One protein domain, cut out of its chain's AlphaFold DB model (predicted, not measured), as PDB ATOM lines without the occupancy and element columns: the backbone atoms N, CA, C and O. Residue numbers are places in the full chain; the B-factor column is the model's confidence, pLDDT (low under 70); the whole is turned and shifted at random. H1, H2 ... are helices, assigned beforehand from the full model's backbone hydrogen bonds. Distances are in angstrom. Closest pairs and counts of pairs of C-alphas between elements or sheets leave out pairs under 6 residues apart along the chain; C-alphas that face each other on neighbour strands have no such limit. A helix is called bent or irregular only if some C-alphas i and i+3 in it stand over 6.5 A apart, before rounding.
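Overview. This is residues 64 to 167 of the 190 residues of an uncharacterized protein of Acinetobacter baumannii (UniProt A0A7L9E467). Four helices make an up-and-down bundle, and the long first helix, H1, runs far out of one end of it, so that residues 64 to 79 stick out as a free arm. In the bundle, H2 and H3 lie between the later part of H1 on one side and H4 on the other, with the four helix lines nearly aligned. The printed part has 104 residues with four named helices, in the order H1, H2, H3, H4, and no named strand; the class is all helix. The whole is loose, with a radius of gyration of the C-alphas of 17.4 A, and it spans 65 by 27 by 18 A, a rod whose length comes from the arm of H1.

Arrangement. Start at H1, residues 64 to 103, and go on to H2, residues 108 to 124. They form a helical hairpin and touch, H1 with residues 90 to 101 alone; the closest C-alphas, of Leu 93 and Thr 118, are 5.7 A apart, at a shallow tilt of 18 degrees, opposite ways. Next comes H3, residues 129 to 144. It touches the same residues 90 to 101 of H1, running the same way at a shallow tilt of 19 degrees, and the closest C-alphas, of Ala 98 and Val 143, are 4.6 A apart. H2 and H3 are a hairpin that touches through residues 119 to 123 and 132 to 136 alone, with the C-alphas of Ile 122 and Lys 132 closest at 6.0 A. Last is H4, residues 149 to 167, in a hairpin with H3 at a shallow tilt of 2 degrees, opposite ways; their closest C-alphas, of Leu 144 and Lys 152, are 6.4 A apart. H4 also touches H2, the same way at a shallow tilt of 17 degrees, the closest C-alphas being those of Lys 123 and Ile 166 at 6.4 A. H1 and H4 are apart. In H1, H2 and H3 every O i to N i+4 pair is within hydrogen-bond range; in H4 13 of 15 are.

Along the chain. Find C-alpha 64 at (19.381, 16.234, -36.787); from there H1 runs 58.1 A to C-alpha 103 at (-24.819, -21.492, -36.471). H2 measures 24.1 A, H3 22.4 A and H4 26.9 A from first to last C-alpha. H4 is irregular, with C-alphas 150 and 153 7.3 A apart, and it ends at C-alpha 167, (-7.678, -8.759, -59.452).

Size, cuts and confidence. Look for the farthest C-alphas at Ser 64 and Ser 150, 65.3 A apart. Without residues 64 to 79 the body spans 40 by 24 by 18 A. The printed part has no cut, and its three links, of 4 residues each, are tight. In the B-factor column the mean pLDDT of the printed part is 78.6, and residues 64 to 84 are under 70.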
ATOM      1  N   SER A  64      20.450  15.982 -35.803       37.66
ATOM      2  CA  SER A  64      19.381  16.234 -36.787       37.66
ATOM      3  C   SER A  64      19.042  15.013 -37.649       37.66
ATOM      4  O   SER A  64      17.885  14.827 -38.043       37.66
ATOM      5  N   VAL A  65      20.031  14.155 -37.922       39.72
ATOM      6  CA  VAL A  65      19.840  12.913 -38.683       39.72
ATOM      7  C   VAL A  65      19.152  11.869 -37.807       39.72
ATOM      8  O   VAL A  65      18.182  11.273 -38.275       39.72
ATOM      9  N   ALA A  66      19.560  11.698 -36.544       37.28
ATOM     10  CA  ALA A  66      18.902  10.777 -35.618       37.28
ATOM     11  C   ALA A  66      17.450  11.189 -35.337       37.28
ATOM     12  O   ALA A  66      16.573  10.341 -35.448       37.28
ATOM     13  N   LEU A  67      17.157  12.478 -35.107       32.03
ATOM     14  CA  LEU A  67      15.780  12.961 -34.908       32.03
ATOM     15  C   LEU A  67      14.892  12.750 -36.142       32.03
ATOM     16  O   LEU A  67      13.765  12.268 -36.023       32.03
ATOM     17  N   LYS A  68      15.390  13.054 -37.350       36.81
ATOM     18  CA  LYS A  68      14.637  12.798 -38.590       36.81
ATOM     19  C   LYS A  68      14.406  11.298 -38.816       36.81
ATOM     20  O   LYS A  68      13.320  10.929 -39.255       36.81
ATOM     21  N   HIS A  69      15.373  10.438 -38.488       35.72
ATOM     22  CA  HIS A  69      15.234   8.983 -38.621       35.72
ATOM     23  C   HIS A  69      14.338   8.366 -37.541       35.72
ATOM     24  O   HIS A  69      13.559   7.475 -37.863       35.72
ATOM     25  N   GLN A  70      14.368   8.869 -36.307       35.28
ATOM     26  CA  GLN A  70      13.487   8.429 -35.224       35.28
ATOM     27  C   GLN A  70      12.022   8.741 -35.566       35.28
ATOM     28  O   GLN A  70      11.183   7.849 -35.539       35.28
ATOM     29  N   ILE A  71      11.738   9.947 -36.076       35.84
ATOM     30  CA  ILE A  71      10.395  10.335 -36.548       35.84
ATOM     31  C   ILE A  71       9.931   9.488 -37.749       35.84
ATOM     32  O   ILE A  71       8.746   9.161 -37.859       35.84
ATOM     33  N   ILE A  72      10.830   9.142 -38.678       42.38
ATOM     34  CA  ILE A  72      10.499   8.281 -39.828       42.38
ATOM     35  C   ILE A  72      10.226   6.845 -39.366       42.38
ATOM     36  O   ILE A  72       9.224   6.264 -39.785       42.38
ATOM     37  N   ASN A  73      11.055   6.298 -38.474       44.62
ATOM     38  CA  ASN A  73      10.870   4.963 -37.911       44.62
ATOM     39  C   ASN A  73       9.577   4.871 -37.102       44.62
ATOM     40  O   ASN A  73       8.831   3.917 -37.294       44.62
ATOM     41  N   ASP A  74       9.248   5.886 -36.303       39.75
ATOM     42  CA  ASP A  74       8.007   5.928 -35.527       39.75
ATOM     43  C   ASP A  74       6.772   5.988 -36.431       39.75
ATOM     44  O   ASP A  74       5.807   5.255 -36.217       39.75
ATOM     45  N   LYS A  75       6.801   6.792 -37.504       46.97
ATOM     46  CA  LYS A  75       5.704   6.833 -38.489       46.97
ATOM     47  C   LYS A  75       5.544   5.506 -39.229       46.97
ATOM     48  O   LYS A  75       4.415   5.060 -39.434       46.97
ATOM     49  N   VAL A  76       6.646   4.866 -39.617       49.78
ATOM     50  CA  VAL A  76       6.623   3.545 -40.263       49.78
ATOM     51  C   VAL A  76       6.097   2.483 -39.294       49.78
ATOM     52  O   VAL A  76       5.204   1.729 -39.665       49.78
ATOM     53  N   LEU A  77       6.560   2.469 -38.042       48.59
ATOM     54  CA  LEU A  77       6.078   1.571 -36.987       48.59
ATOM     55  C   LEU A  77       4.590   1.762 -36.694       48.59
ATOM     56  O   LEU A  77       3.866   0.778 -36.561       48.59
ATOM     57  N   VAL A  78       4.110   3.005 -36.611       54.47
ATOM     58  CA  VAL A  78       2.682   3.303 -36.422       54.47
ATOM     59  C   VAL A  78       1.863   2.800 -37.608       54.47
ATOM     60  O   VAL A  78       0.814   2.192 -37.400       54.47
ATOM     61  N   ASN A  79       2.342   2.993 -38.838       54.16
ATOM     62  CA  ASN A  79       1.659   2.494 -40.030       54.16
ATOM     63  C   ASN A  79       1.628   0.959 -40.075       54.16
ATOM     64  O   ASN A  79       0.565   0.398 -40.311       54.16
ATOM     65  N   LEU A  80       2.734   0.284 -39.747       55.53
ATOM     66  CA  LEU A  80       2.791  -1.180 -39.660       55.53
ATOM     67  C   LEU A  80       1.887  -1.731 -38.552       55.53
ATOM     68  O   LEU A  80       1.224  -2.747 -38.743       55.53
ATOM     69  N   LYS A  81       1.817  -1.061 -37.394       59.72
ATOM     70  CA  LYS A  81       0.884  -1.428 -36.316       59.72
ATOM     71  C   LYS A  81      -0.568  -1.284 -36.770       59.72
ATOM     72  O   LYS A  81      -1.355  -2.192 -36.532       59.72
ATOM     73  N   ARG A  82      -0.913  -0.182 -37.448       64.88
ATOM     74  CA  ARG A  82      -2.256   0.039 -38.011       64.88
ATOM     75  C   ARG A  82      -2.614  -1.011 -39.058       64.88
ATOM     76  O   ARG A  82      -3.715  -1.544 -39.014       64.88
ATOM     77  N   GLU A  83      -1.684  -1.331 -39.952       66.56
ATOM     78  CA  GLU A  83      -1.870  -2.372 -40.963       66.56
ATOM     79  C   GLU A  83      -2.074  -3.742 -40.306       66.56
ATOM     80  O   GLU A  83      -3.045  -4.426 -40.611       66.56
ATOM     81  N   ARG A  84      -1.253  -4.103 -39.312       69.75
ATOM     82  CA  ARG A  84      -1.428  -5.336 -38.530       69.75
ATOM     83  C   ARG A  84      -2.797  -5.408 -37.849       69.75
ATOM     84  O   ARG A  84      -3.419  -6.466 -37.866       69.75
ATOM     85  N   THR A  85      -3.266  -4.312 -37.253       72.19
ATOM     86  CA  THR A  85      -4.603  -4.255 -36.646       72.19
ATOM     87  C   THR A  85      -5.692  -4.479 -37.692       72.19
ATOM     88  O   THR A  85      -6.543  -5.335 -37.485       72.19
ATOM     89  N   ALA A  86      -5.618  -3.802 -38.842       74.75
ATOM     90  CA  ALA A  86      -6.589  -3.969 -39.923       74.75
ATOM     91  C   ALA A  86      -6.611  -5.407 -40.480       74.75
ATOM     92  O   ALA A  86      -7.679  -5.949 -40.760       74.75
ATOM     93  N   LEU A  87      -5.447  -6.058 -40.598       76.00
ATOM     94  CA  LEU A  87      -5.358  -7.460 -41.025       76.00
ATOM     95  C   LEU A  87      -5.968  -8.414 -39.987       76.00
ATOM     96  O   LEU A  87      -6.668  -9.351 -40.361       76.00
ATOM     97  N   ASN A  88      -5.749  -8.166 -38.692       81.25
ATOM     98  CA  ASN A  88      -6.378  -8.944 -37.622       81.25
ATOM     99  C   ASN A  88      -7.904  -8.766 -37.604       81.25
ATOM    100  O   ASN A  88      -8.630  -9.744 -37.443       81.25
ATOM    101  N   GLU A  89      -8.395  -7.539 -37.788       84.50
ATOM    102  CA  GLU A  89      -9.830  -7.249 -37.878       84.50
ATOM    103  C   GLU A  89     -10.476  -7.965 -39.067       84.50
ATOM    104  O   GLU A  89     -11.525  -8.591 -38.909       84.50
ATOM    105  N   ALA A  90      -9.828  -7.947 -40.235       84.06
ATOM    106  CA  ALA A  90     -10.298  -8.696 -41.396       84.06
ATOM    107  C   ALA A  90     -10.319 -10.205 -41.137       84.06
ATOM    108  O   ALA A  90     -11.303 -10.861 -41.472       84.06
ATOM    109  N   ASN A  91      -9.285 -10.752 -40.494       84.00
ATOM    110  CA  ASN A  91      -9.247 -12.169 -40.140       84.00
ATOM    111  C   ASN A  91     -10.410 -12.547 -39.204       84.00
ATOM    112  O   ASN A  91     -11.104 -13.532 -39.439       84.00
ATOM    113  N   ASN A  92     -10.683 -11.720 -38.191       88.44
ATOM    114  CA  ASN A  92     -11.817 -11.924 -37.290       88.44
ATOM    115  C   ASN A  92     -13.157 -11.887 -38.040       88.44
ATOM    116  O   ASN A  92     -14.008 -12.731 -37.791       88.44
ATOM    117  N   LEU A  93     -13.337 -10.966 -38.994       89.38
ATOM    118  CA  LEU A  93     -14.551 -10.909 -39.816       89.38
ATOM    119  C   LEU A  93     -14.750 -12.174 -40.662       89.38
ATOM    120  O   LEU A  93     -15.883 -12.642 -40.797       89.38
ATOM    121  N   VAL A  94     -13.669 -12.752 -41.197       87.81
ATOM    122  CA  VAL A  94     -13.725 -14.038 -41.908       87.81
ATOM    123  C   VAL A  94     -14.232 -15.144 -40.983       87.81
ATOM    124  O   VAL A  94     -15.160 -15.865 -41.354       87.81
ATOM    125  N   PHE A  95     -13.681 -15.240 -39.770       88.50
ATOM    126  CA  PHE A  95     -14.128 -16.219 -38.778       88.50
ATOM    127  C   PHE A  95     -15.582 -16.007 -38.353       88.50
ATOM    128  O   PHE A  95     -16.359 -16.954 -38.388       88.50
ATOM    129  N   GLU A  96     -15.979 -14.781 -38.011       89.69
ATOM    130  CA  GLU A  96     -17.359 -14.457 -37.622       89.69
ATOM    131  C   GLU A  96     -18.360 -14.796 -38.732       89.69
ATOM    132  O   GLU A  96     -19.429 -15.341 -38.466       89.69
ATOM    133  N   THR A  97     -17.994 -14.549 -39.994       90.12
ATOM    134  CA  THR A  97     -18.839 -14.909 -41.141       90.12
ATOM    135  C   THR A  97     -18.992 -16.422 -41.255       90.12
ATOM    136  O   THR A  97     -20.108 -16.913 -41.397       90.12
ATOM    137  N   ALA A  98     -17.897 -17.178 -41.148       87.94
ATOM    138  CA  ALA A  98     -17.957 -18.639 -41.155       87.94
ATOM    139  C   ALA A  98     -18.802 -19.179 -39.984       87.94
ATOM    140  O   ALA A  98     -19.620 -20.078 -40.174       87.94
ATOM    141  N   LEU A  99     -18.672 -18.583 -38.792       88.88
ATOM    142  CA  LEU A  99     -19.478 -18.927 -37.620       88.88
ATOM    143  C   LEU A  99     -20.967 -18.609 -37.809       88.88
ATOM    144  O   LEU A  99     -21.799 -19.365 -37.312       88.88
ATOM    145  N   ALA A 100     -21.315 -17.525 -38.506       88.56
ATOM    146  CA  ALA A 100     -22.703 -17.191 -38.818       88.56
ATOM    147  C   ALA A 100     -23.354 -18.283 -39.684       88.56
ATOM    148  O   ALA A 100     -24.388 -18.830 -39.299       88.56
ATOM    149  N   PHE A 101     -22.677 -18.692 -40.765       88.12
ATOM    150  CA  PHE A 101     -23.121 -19.806 -41.611       88.12
ATOM    151  C   PHE A 101     -23.191 -21.136 -40.849       88.12
ATOM    152  O   PHE A 101     -24.120 -21.910 -41.056       88.12
ATOM    153  N   MET A 102     -22.245 -21.394 -39.941       87.06
ATOM    154  CA  MET A 102     -22.234 -22.609 -39.122       87.06
ATOM    155  C   MET A 102     -23.398 -22.668 -38.120       87.06
ATOM    156  O   MET A 102     -23.922 -23.750 -37.865       87.06
ATOM    157  N   LYS A 103     -23.781 -21.536 -37.515       88.06
ATOM    158  CA  LYS A 103     -24.819 -21.492 -36.471       88.06
ATOM    159  C   LYS A 103     -26.220 -21.688 -37.032       88.06
ATOM    160  O   LYS A 103     -26.974 -22.485 -36.486       88.06
ATOM    161  N   ASP A 104     -26.569 -20.933 -38.069       86.56
ATOM    162  CA  ASP A 104     -27.884 -21.029 -38.693       86.56
ATOM    163  C   ASP A 104     -27.811 -20.666 -40.186       86.56
ATOM    164  O   ASP A 104     -27.938 -19.497 -40.574       86.56
ATOM    165  N   PRO A 105     -27.617 -21.666 -41.060       81.94
ATOM    166  CA  PRO A 105     -27.539 -21.439 -42.495       81.94
ATOM    167  C   PRO A 105     -28.894 -21.092 -43.138       81.94
ATOM    168  O   PRO A 105     -28.932 -20.710 -44.308       81.94
ATOM    169  N   SER A 106     -30.011 -21.203 -42.405       84.25
ATOM    170  CA  SER A 106     -31.338 -20.831 -42.916       84.25
ATOM    171  C   SER A 106     -31.565 -19.313 -42.943       84.25
ATOM    172  O   SER A 106     -32.425 -18.824 -43.679       84.25
ATOM    173  N   LEU A 107     -30.750 -18.546 -42.208       87.12
ATOM    174  CA  LEU A 107     -30.776 -17.083 -42.179       87.12
ATOM    175  C   LEU A 107     -30.051 -16.469 -43.387       87.12
ATOM    176  O   LEU A 107     -29.141 -15.653 -43.236       87.12
ATOM    177  N   GLU A 108     -30.481 -16.833 -44.596       85.12
ATOM    178  CA  GLU A 108     -29.834 -16.469 -45.868       85.12
ATOM    179  C   GLU A 108     -29.498 -14.980 -45.968       85.12
ATOM    180  O   GLU A 108     -28.357 -14.622 -46.237       85.12
ATOM    181  N   LYS A 109     -30.454 -14.098 -45.649       87.25
ATOM    182  CA  LYS A 109     -30.242 -12.642 -45.718       87.25
ATOM    183  C   LYS A 109     -29.147 -12.152 -44.769       87.25
ATOM    184  O   LYS A 109     -28.321 -11.336 -45.161       87.25
ATOM    185  N   VAL A 110     -29.131 -12.648 -43.532       87.56
ATOM    186  CA  VAL A 110     -28.146 -12.241 -42.514       87.56
ATOM    187  C   VAL A 110     -26.754 -12.752 -42.890       87.56
ATOM    188  O   VAL A 110     -25.756 -12.040 -42.751       87.56
ATOM    189  N   ASN A 111     -26.695 -13.978 -43.408       89.19
ATOM    190  CA  ASN A 111     -25.463 -14.609 -43.857       89.19
ATOM    191  C   ASN A 111     -24.897 -13.916 -45.111       89.19
ATOM    192  O   ASN A 111     -23.697 -13.638 -45.163       89.19
ATOM    193  N   ASP A 112     -25.751 -13.535 -46.064       88.69
ATOM    194  CA  ASP A 112     -25.378 -12.763 -47.254       88.69
ATOM    195  C   ASP A 112     -24.884 -11.348 -46.905       88.69
ATOM    196  O   ASP A 112     -23.874 -10.884 -47.449       88.69
ATOM    197  N   GLU A 113     -25.544 -10.655 -45.973       90.75
ATOM    198  CA  GLU A 113     -25.096  -9.345 -45.481       90.75
ATOM    199  C   GLU A 113     -23.726  -9.441 -44.796       90.75
ATOM    200  O   GLU A 113     -22.836  -8.619 -45.047       90.75
ATOM    201  N   SER A 114     -23.528 -10.480 -43.981       91.31
ATOM    202  CA  SER A 114     -22.261 -10.746 -43.292       91.31
ATOM    203  C   SER A 114     -21.137 -11.041 -44.285       91.31
ATOM    204  O   SER A 114     -20.069 -10.426 -44.217       91.31
ATOM    205  N   LEU A 115     -21.398 -11.901 -45.274       93.38
ATOM    206  CA  LEU A 115     -20.458 -12.209 -46.348       93.38
ATOM    207  C   LEU A 115     -20.098 -10.961 -47.157       93.38
ATOM    208  O   LEU A 115     -18.919 -10.696 -47.401       93.38
ATOM    209  N   THR A 116     -21.098 -10.160 -47.528       91.94
ATOM    210  CA  THR A 116     -20.900  -8.919 -48.285       91.94
ATOM    211  C   THR A 116     -20.025  -7.938 -47.510       91.94
ATOM    212  O   THR A 116     -19.076  -7.377 -48.069       91.94
ATOM    213  N   LYS A 117     -20.290  -7.759 -46.212       92.38
ATOM    214  CA  LYS A 117     -19.508  -6.882 -45.333       92.38
ATOM    215  C   LYS A 117     -18.052  -7.338 -45.230       92.38
ATOM    216  O   LYS A 117     -17.147  -6.512 -45.364       92.38
ATOM    217  N   THR A 118     -17.820  -8.634 -45.048       93.44
ATOM    218  CA  THR A 118     -16.476  -9.221 -44.955       93.44
ATOM    219  C   THR A 118     -15.701  -9.059 -46.257       93.44
ATOM    220  O   THR A 118     -14.586  -8.535 -46.257       93.44
ATOM    221  N   LEU A 119     -16.317  -9.397 -47.390       93.06
ATOM    222  CA  LEU A 119     -15.720  -9.236 -48.716       93.06
ATOM    223  C   LEU A 119     -15.397  -7.769 -49.043       93.06
ATOM    224  O   LEU A 119     -14.348  -7.475 -49.624       93.06
ATOM    225  N   GLN A 120     -16.263  -6.835 -48.642       91.44
ATOM    226  CA  GLN A 120     -16.024  -5.404 -48.827       91.44
ATOM    227  C   GLN A 120     -14.907  -4.879 -47.913       91.44
ATOM    228  O   GLN A 120     -14.102  -4.052 -48.349       91.44
ATOM    229  N   CYS A 121     -14.819  -5.374 -46.676       90.31
ATOM    230  CA  CYS A 121     -13.716  -5.066 -45.769       90.31
ATOM    231  C   CYS A 121     -12.375  -5.507 -46.373       90.31
ATOM    232  O   CYS A 121     -11.472  -4.680 -46.497       90.31
ATOM    233  N   ILE A 122     -12.282  -6.755 -46.853       88.75
ATOM    234  CA  ILE A 122     -11.069  -7.295 -47.490       88.75
ATOM    235  C   ILE A 122     -10.651  -6.444 -48.695       88.75
ATOM    236  O   ILE A 122      -9.476  -6.097 -48.834       88.75
ATOM    237  N   LYS A 123     -11.606  -6.048 -49.550       87.81
ATOM    238  CA  LYS A 123     -11.328  -5.173 -50.699       87.81
ATOM    239  C   LYS A 123     -10.675  -3.855 -50.261       87.81
ATOM    240  O   LYS A 123      -9.693  -3.415 -50.868       87.81
ATOM    241  N   ASN A 124     -11.197  -3.252 -49.197       87.38
ATOM    242  CA  ASN A 124     -10.797  -1.935 -48.708       87.38
ATOM    243  C   ASN A 124      -9.545  -1.946 -47.812       87.38
ATOM    244  O   ASN A 124      -9.087  -0.873 -47.420       87.38
ATOM    245  N   LEU A 125      -8.969  -3.115 -47.500       82.31
ATOM    246  CA  LEU A 125      -7.729  -3.197 -46.727       82.31
ATOM    247  C   LEU A 125      -6.605  -2.400 -47.395       82.31
ATOM    248  O   LEU A 125      -6.416  -2.449 -48.613       82.31
ATOM    249  N   ASN A 126      -5.822  -1.685 -46.598       74.88
ATOM    250  CA  ASN A 126      -4.641  -0.985 -47.089       74.88
ATOM    251  C   ASN A 126      -3.405  -1.884 -46.949       74.88
ATOM    252  O   ASN A 126      -2.580  -1.660 -46.072       74.88
ATOM    253  N   CYS A 127      -3.337  -2.931 -47.773       71.88
ATOM    254  CA  CYS A 127      -2.243  -3.904 -47.812       71.88
ATOM    255  C   CYS A 127      -1.955  -4.355 -49.252       71.88
ATOM    256  O   CYS A 127      -2.666  -3.981 -50.196       71.88
ATOM    257  N   GLU A 128      -0.906  -5.166 -49.428       72.56
ATOM    258  CA  GLU A 128      -0.583  -5.752 -50.727       72.56
ATOM    259  C   GLU A 128      -1.752  -6.563 -51.297       72.56
ATOM    260  O   GLU A 128      -2.481  -7.267 -50.597       72.56
ATOM    261  N   ARG A 129      -1.909  -6.499 -52.621       79.38
ATOM    262  CA  ARG A 129      -2.956  -7.234 -53.338       79.38
ATOM    263  C   ARG A 129      -2.882  -8.748 -53.098       79.38
ATOM    264  O   ARG A 129      -3.925  -9.384 -53.005       79.38
ATOM    265  N   SER A 130      -1.677  -9.308 -52.997       79.19
ATOM    266  CA  SER A 130      -1.429 -10.716 -52.647       79.19
ATOM    267  C   SER A 130      -2.125 -11.097 -51.340       79.19
ATOM    268  O   SER A 130      -2.915 -12.037 -51.323       79.19
ATOM    269  N   ALA A 131      -1.943 -10.294 -50.289       77.75
ATOM    270  CA  ALA A 131      -2.583 -10.514 -48.997       77.75
ATOM    271  C   ALA A 131      -4.116 -10.469 -49.101       77.75
ATOM    272  O   ALA A 131      -4.796 -11.332 -48.548       77.75
ATOM    273  N   LYS A 132      -4.684  -9.519 -49.860       84.19
ATOM    274  CA  LYS A 132      -6.142  -9.466 -50.093       84.19
ATOM    275  C   LYS A 132      -6.668 -10.738 -50.758       84.19
ATOM    276  O   LYS A 132      -7.715 -11.243 -50.364       84.19
ATOM    277  N   ILE A 133      -5.949 -11.250 -51.757       84.44
ATOM    278  CA  ILE A 133      -6.305 -12.490 -52.456       84.44
ATOM    279  C   ILE A 133      -6.281 -13.678 -51.490       84.44
ATOM    280  O   ILE A 133      -7.209 -14.488 -51.506       84.44
ATOM    281  N   ASP A 134      -5.276 -13.759 -50.617       83.19
ATOM    282  CA  ASP A 134      -5.187 -14.824 -49.616       83.19
ATOM    283  C   ASP A 134      -6.350 -14.765 -48.611       83.19
ATOM    284  O   ASP A 134      -6.944 -15.802 -48.314       83.19
ATOM    285  N   PHE A 135      -6.774 -13.572 -48.175       86.56
ATOM    286  CA  PHE A 135      -7.975 -13.420 -47.341       86.56
ATOM    287  C   PHE A 135      -9.257 -13.855 -48.056       86.56
ATOM    288  O   PHE A 135     -10.097 -14.526 -47.454       86.56
ATOM    289  N   VAL A 136      -9.424 -13.521 -49.340       90.44
ATOM    290  CA  VAL A 136     -10.588 -13.986 -50.115       90.44
ATOM    291  C   VAL A 136     -10.566 -15.507 -50.285       90.44
ATOM    292  O   VAL A 136     -11.613 -16.144 -50.162       90.44
ATOM    293  N   ARG A 137      -9.390 -16.109 -50.510       88.44
ATOM    294  CA  ARG A 137      -9.235 -17.572 -50.574       88.44
ATOM    295  C   ARG A 137      -9.591 -18.229 -49.240       88.44
ATOM    296  O   ARG A 137     -10.396 -19.152 -49.230       88.44
ATOM    297  N   SER A 138      -9.083 -17.700 -48.128       87.81
ATOM    298  CA  SER A 138      -9.417 -18.188 -46.786       87.81
ATOM    299  C   SER A 138     -10.911 -18.043 -46.480       87.81
ATOM    300  O   SER A 138     -11.528 -18.971 -45.963       87.81
ATOM    301  N   THR A 139     -11.531 -16.929 -46.883       89.12
ATOM    302  CA  THR A 139     -12.988 -16.741 -46.775       89.12
ATOM    303  C   THR A 139     -13.734 -17.815 -47.555       89.12
ATOM    304  O   THR A 139     -14.677 -18.398 -47.035       89.12
ATOM    305  N   LYS A 140     -13.298 -18.119 -48.784       91.44
ATOM    306  CA  LYS A 140     -13.885 -19.184 -49.604       91.44
ATOM    307  C   LYS A 140     -13.841 -20.532 -48.888       91.44
ATOM    308  O   LYS A 140     -14.872 -21.187 -48.778       91.44
ATOM    309  N   GLU A 141     -12.664 -20.937 -48.426       88.88
ATOM    310  CA  GLU A 141     -12.447 -22.236 -47.780       88.88
ATOM    311  C   GLU A 141     -13.245 -22.357 -46.477       88.88
ATOM    312  O   GLU A 141     -13.943 -23.348 -46.275       88.88
ATOM    313  N   ASN A 142     -13.211 -21.318 -45.638       87.88
ATOM    314  CA  ASN A 142     -13.869 -21.328 -44.335       87.88
ATOM    315  C   ASN A 142     -15.391 -21.200 -44.436       87.88
ATOM    316  O   ASN A 142     -16.096 -21.861 -43.687       87.88
ATOM    317  N   VAL A 143     -15.918 -20.368 -45.336       88.44
ATOM    318  CA  VAL A 143     -17.368 -20.151 -45.447       88.44
ATOM    319  C   VAL A 143     -18.038 -21.315 -46.177       88.44
ATOM    320  O   VAL A 143     -19.027 -21.848 -45.681       88.44
ATOM    321  N   LEU A 144     -17.494 -21.774 -47.313       90.50
ATOM    322  CA  LEU A 144     -18.127 -22.843 -48.101       90.50
ATOM    323  C   LEU A 144     -18.173 -24.198 -47.380       90.50
ATOM    324  O   LEU A 144     -18.957 -25.054 -47.783       90.50
ATOM    325  N   ALA A 145     -17.376 -24.397 -46.327       87.56
ATOM    326  CA  ALA A 145     -17.439 -25.589 -45.483       87.56
ATOM    327  C   ALA A 145     -18.756 -25.706 -44.690       87.56
ATOM    328  O   ALA A 145     -19.154 -26.816 -44.343       87.56
ATOM    329  N   PHE A 146     -19.433 -24.584 -44.418       86.06
ATOM    330  CA  PHE A 146     -20.634 -24.531 -43.572       86.06
ATOM    331  C   PHE A 146     -21.902 -24.112 -44.329       86.06
ATOM    332  O   PHE A 146     -22.990 -24.093 -43.760       86.06
ATOM    333  N   VAL A 147     -21.777 -23.783 -45.617       87.56
ATOM    334  CA  VAL A 147     -22.902 -23.388 -46.471       87.56
ATOM    335  C   VAL A 147     -23.626 -24.640 -46.989       87.56
ATOM    336  O   VAL A 147     -22.970 -25.536 -47.527       87.56
ATOM    337  N   PRO A 148     -24.968 -24.716 -46.910       86.38
ATOM    338  CA  PRO A 148     -25.737 -25.801 -47.513       86.38
ATOM    339  C   PRO A 148     -25.530 -25.881 -49.026       86.38
ATOM    340  O   PRO A 148     -25.419 -24.860 -49.708       86.38
ATOM    341  N   GLU A 149     -25.572 -27.092 -49.584       87.00
ATOM    342  CA  GLU A 149     -25.298 -27.317 -51.011       87.00
ATOM    343  C   GLU A 149     -26.224 -26.503 -51.940       87.00
ATOM    344  O   GLU A 149     -25.796 -26.050 -53.000       87.00
ATOM    345  N   SER A 150     -27.463 -26.230 -51.511       86.75
ATOM    346  CA  SER A 150     -28.432 -25.395 -52.238       86.75
ATOM    347  C   SER A 150     -27.994 -23.933 -52.411       86.75
ATOM    348  O   SER A 150     -28.343 -23.309 -53.413       86.75
ATOM    349  N   GLN A 151     -27.224 -23.383 -51.469       84.12
ATOM    350  CA  GLN A 151     -26.769 -21.984 -51.466       84.12
ATOM    351  C   GLN A 151     -25.311 -21.836 -51.924       84.12
ATOM    352  O   GLN A 151     -24.881 -20.756 -52.342       84.12
ATOM    353  N   LYS A 152     -24.545 -22.929 -51.884       89.06
ATOM    354  CA  LYS A 152     -23.095 -22.973 -52.114       89.06
ATOM    355  C   LYS A 152     -22.661 -22.321 -53.421       89.06
ATOM    356  O   LYS A 152     -21.713 -21.541 -53.428       89.06
ATOM    357  N   PHE A 153     -23.398 -22.560 -54.506       89.12
ATOM    358  CA  PHE A 153     -23.115 -21.942 -55.803       89.12
ATOM    359  C   PHE A 153     -23.278 -20.413 -55.782       89.12
ATOM    360  O   PHE A 153     -22.461 -19.693 -56.355       89.12
ATOM    361  N   SER A 154     -24.321 -19.907 -55.114       87.62
ATOM    362  CA  SER A 154     -24.570 -18.465 -54.987       87.62
ATOM    363  C   SER A 154     -23.445 -17.790 -54.201       87.62
ATOM    364  O   SER A 154     -22.830 -16.834 -54.683       87.62
ATOM    365  N   VAL A 155     -23.113 -18.352 -53.035       89.50
ATOM    366  CA  VAL A 155     -22.041 -17.868 -52.156       89.50
ATOM    367  C   VAL A 155     -20.688 -17.903 -52.868       89.50
ATOM    368  O   VAL A 155     -19.969 -16.901 -52.899       89.50
ATOM    369  N   GLU A 156     -20.352 -19.014 -53.529       92.31
ATOM    370  CA  GLU A 156     -19.103 -19.135 -54.284       92.31
ATOM    371  C   GLU A 156     -19.018 -18.093 -55.407       92.31
ATOM    372  O   GLU A 156     -17.976 -17.454 -55.583       92.31
ATOM    373  N   LYS A 157     -20.115 -17.860 -56.136       91.50
ATOM    374  CA  LYS A 157     -20.165 -16.858 -57.205       91.50
ATOM    375  C   LYS A 157     -19.897 -15.447 -56.679       91.50
ATOM    376  O   LYS A 157     -19.165 -14.700 -57.333       91.50
ATOM    377  N   GLN A 158     -20.438 -15.081 -55.515       89.50
ATOM    378  CA  GLN A 158     -20.171 -13.782 -54.886       89.50
ATOM    379  C   GLN A 158     -18.688 -13.627 -54.515       89.50
ATOM    380  O   GLN A 158     -18.057 -12.626 -54.872       89.50
ATOM    381  N   ILE A 159     -18.105 -14.646 -53.872       90.69
ATOM    382  CA  ILE A 159     -16.694 -14.651 -53.457       90.69
ATOM    383  C   ILE A 159     -15.765 -14.561 -54.678       90.69
ATOM    384  O   ILE A 159     -14.864 -13.721 -54.718       90.69
ATOM    385  N   VAL A 160     -16.012 -15.367 -55.718       90.62
ATOM    386  CA  VAL A 160     -15.232 -15.348 -56.968       90.62
ATOM    387  C   VAL A 160     -15.384 -14.013 -57.699       90.62
ATOM    388  O   VAL A 160     -14.405 -13.497 -58.240       90.62
ATOM    389  N   SER A 161     -16.583 -13.424 -57.705       89.69
ATOM    390  CA  SER A 161     -16.802 -12.095 -58.280       89.69
ATOM    391  C   SER A 161     -15.936 -11.045 -57.586       89.69
ATOM    392  O   SER A 161     -15.273 -10.259 -58.265       89.69
ATOM    393  N   LYS A 162     -15.876 -11.065 -56.246       88.50
ATOM    394  CA  LYS A 162     -15.038 -10.133 -55.478       88.50
ATOM    395  C   LYS A 162     -13.544 -10.390 -55.681       88.50
ATOM    396  O   LYS A 162     -12.782  -9.437 -55.805       88.50
ATOM    397  N   HIS A 163     -13.125 -11.653 -55.784       87.94
ATOM    398  CA  HIS A 163     -11.746 -11.999 -56.133       87.94
ATOM    399  C   HIS A 163     -11.346 -11.352 -57.468       87.94
ATOM    400  O   HIS A 163     -10.369 -10.611 -57.524       87.94
ATOM    401  N   ARG A 164     -12.156 -11.533 -58.519       87.31
ATOM    402  CA  ARG A 164     -11.908 -10.925 -59.838       87.31
ATOM    403  C   ARG A 164     -11.919  -9.398 -59.798       87.31
ATOM    404  O   ARG A 164     -11.191  -8.764 -60.551       87.31
ATOM    405  N   GLU A 165     -12.751  -8.800 -58.950       87.31
ATOM    406  CA  GLU A 165     -12.773  -7.353 -58.728       87.31
ATOM    407  C   GLU A 165     -11.444  -6.863 -58.137       87.31
ATOM    408  O   GLU A 165     -10.835  -5.958 -58.698       87.31
ATOM    409  N   ILE A 166     -10.935  -7.522 -57.090       83.62
ATOM    410  CA  ILE A 166      -9.611  -7.240 -56.503       83.62
ATOM    411  C   ILE A 166      -8.488  -7.493 -57.520       83.62
ATOM    412  O   ILE A 166      -7.484  -6.783 -57.536       83.62
ATOM    413  N   GLU A 167      -8.648  -8.490 -58.394       82.06
ATOM    414  CA  GLU A 167      -7.678  -8.759 -59.452       82.06
ATOM    415  C   GLU A 167      -7.665  -7.695 -60.560       82.06
ATOM    416  O   GLU A 167      -6.633  -7.475 -61.205       82.06
TER     417      GLU A 167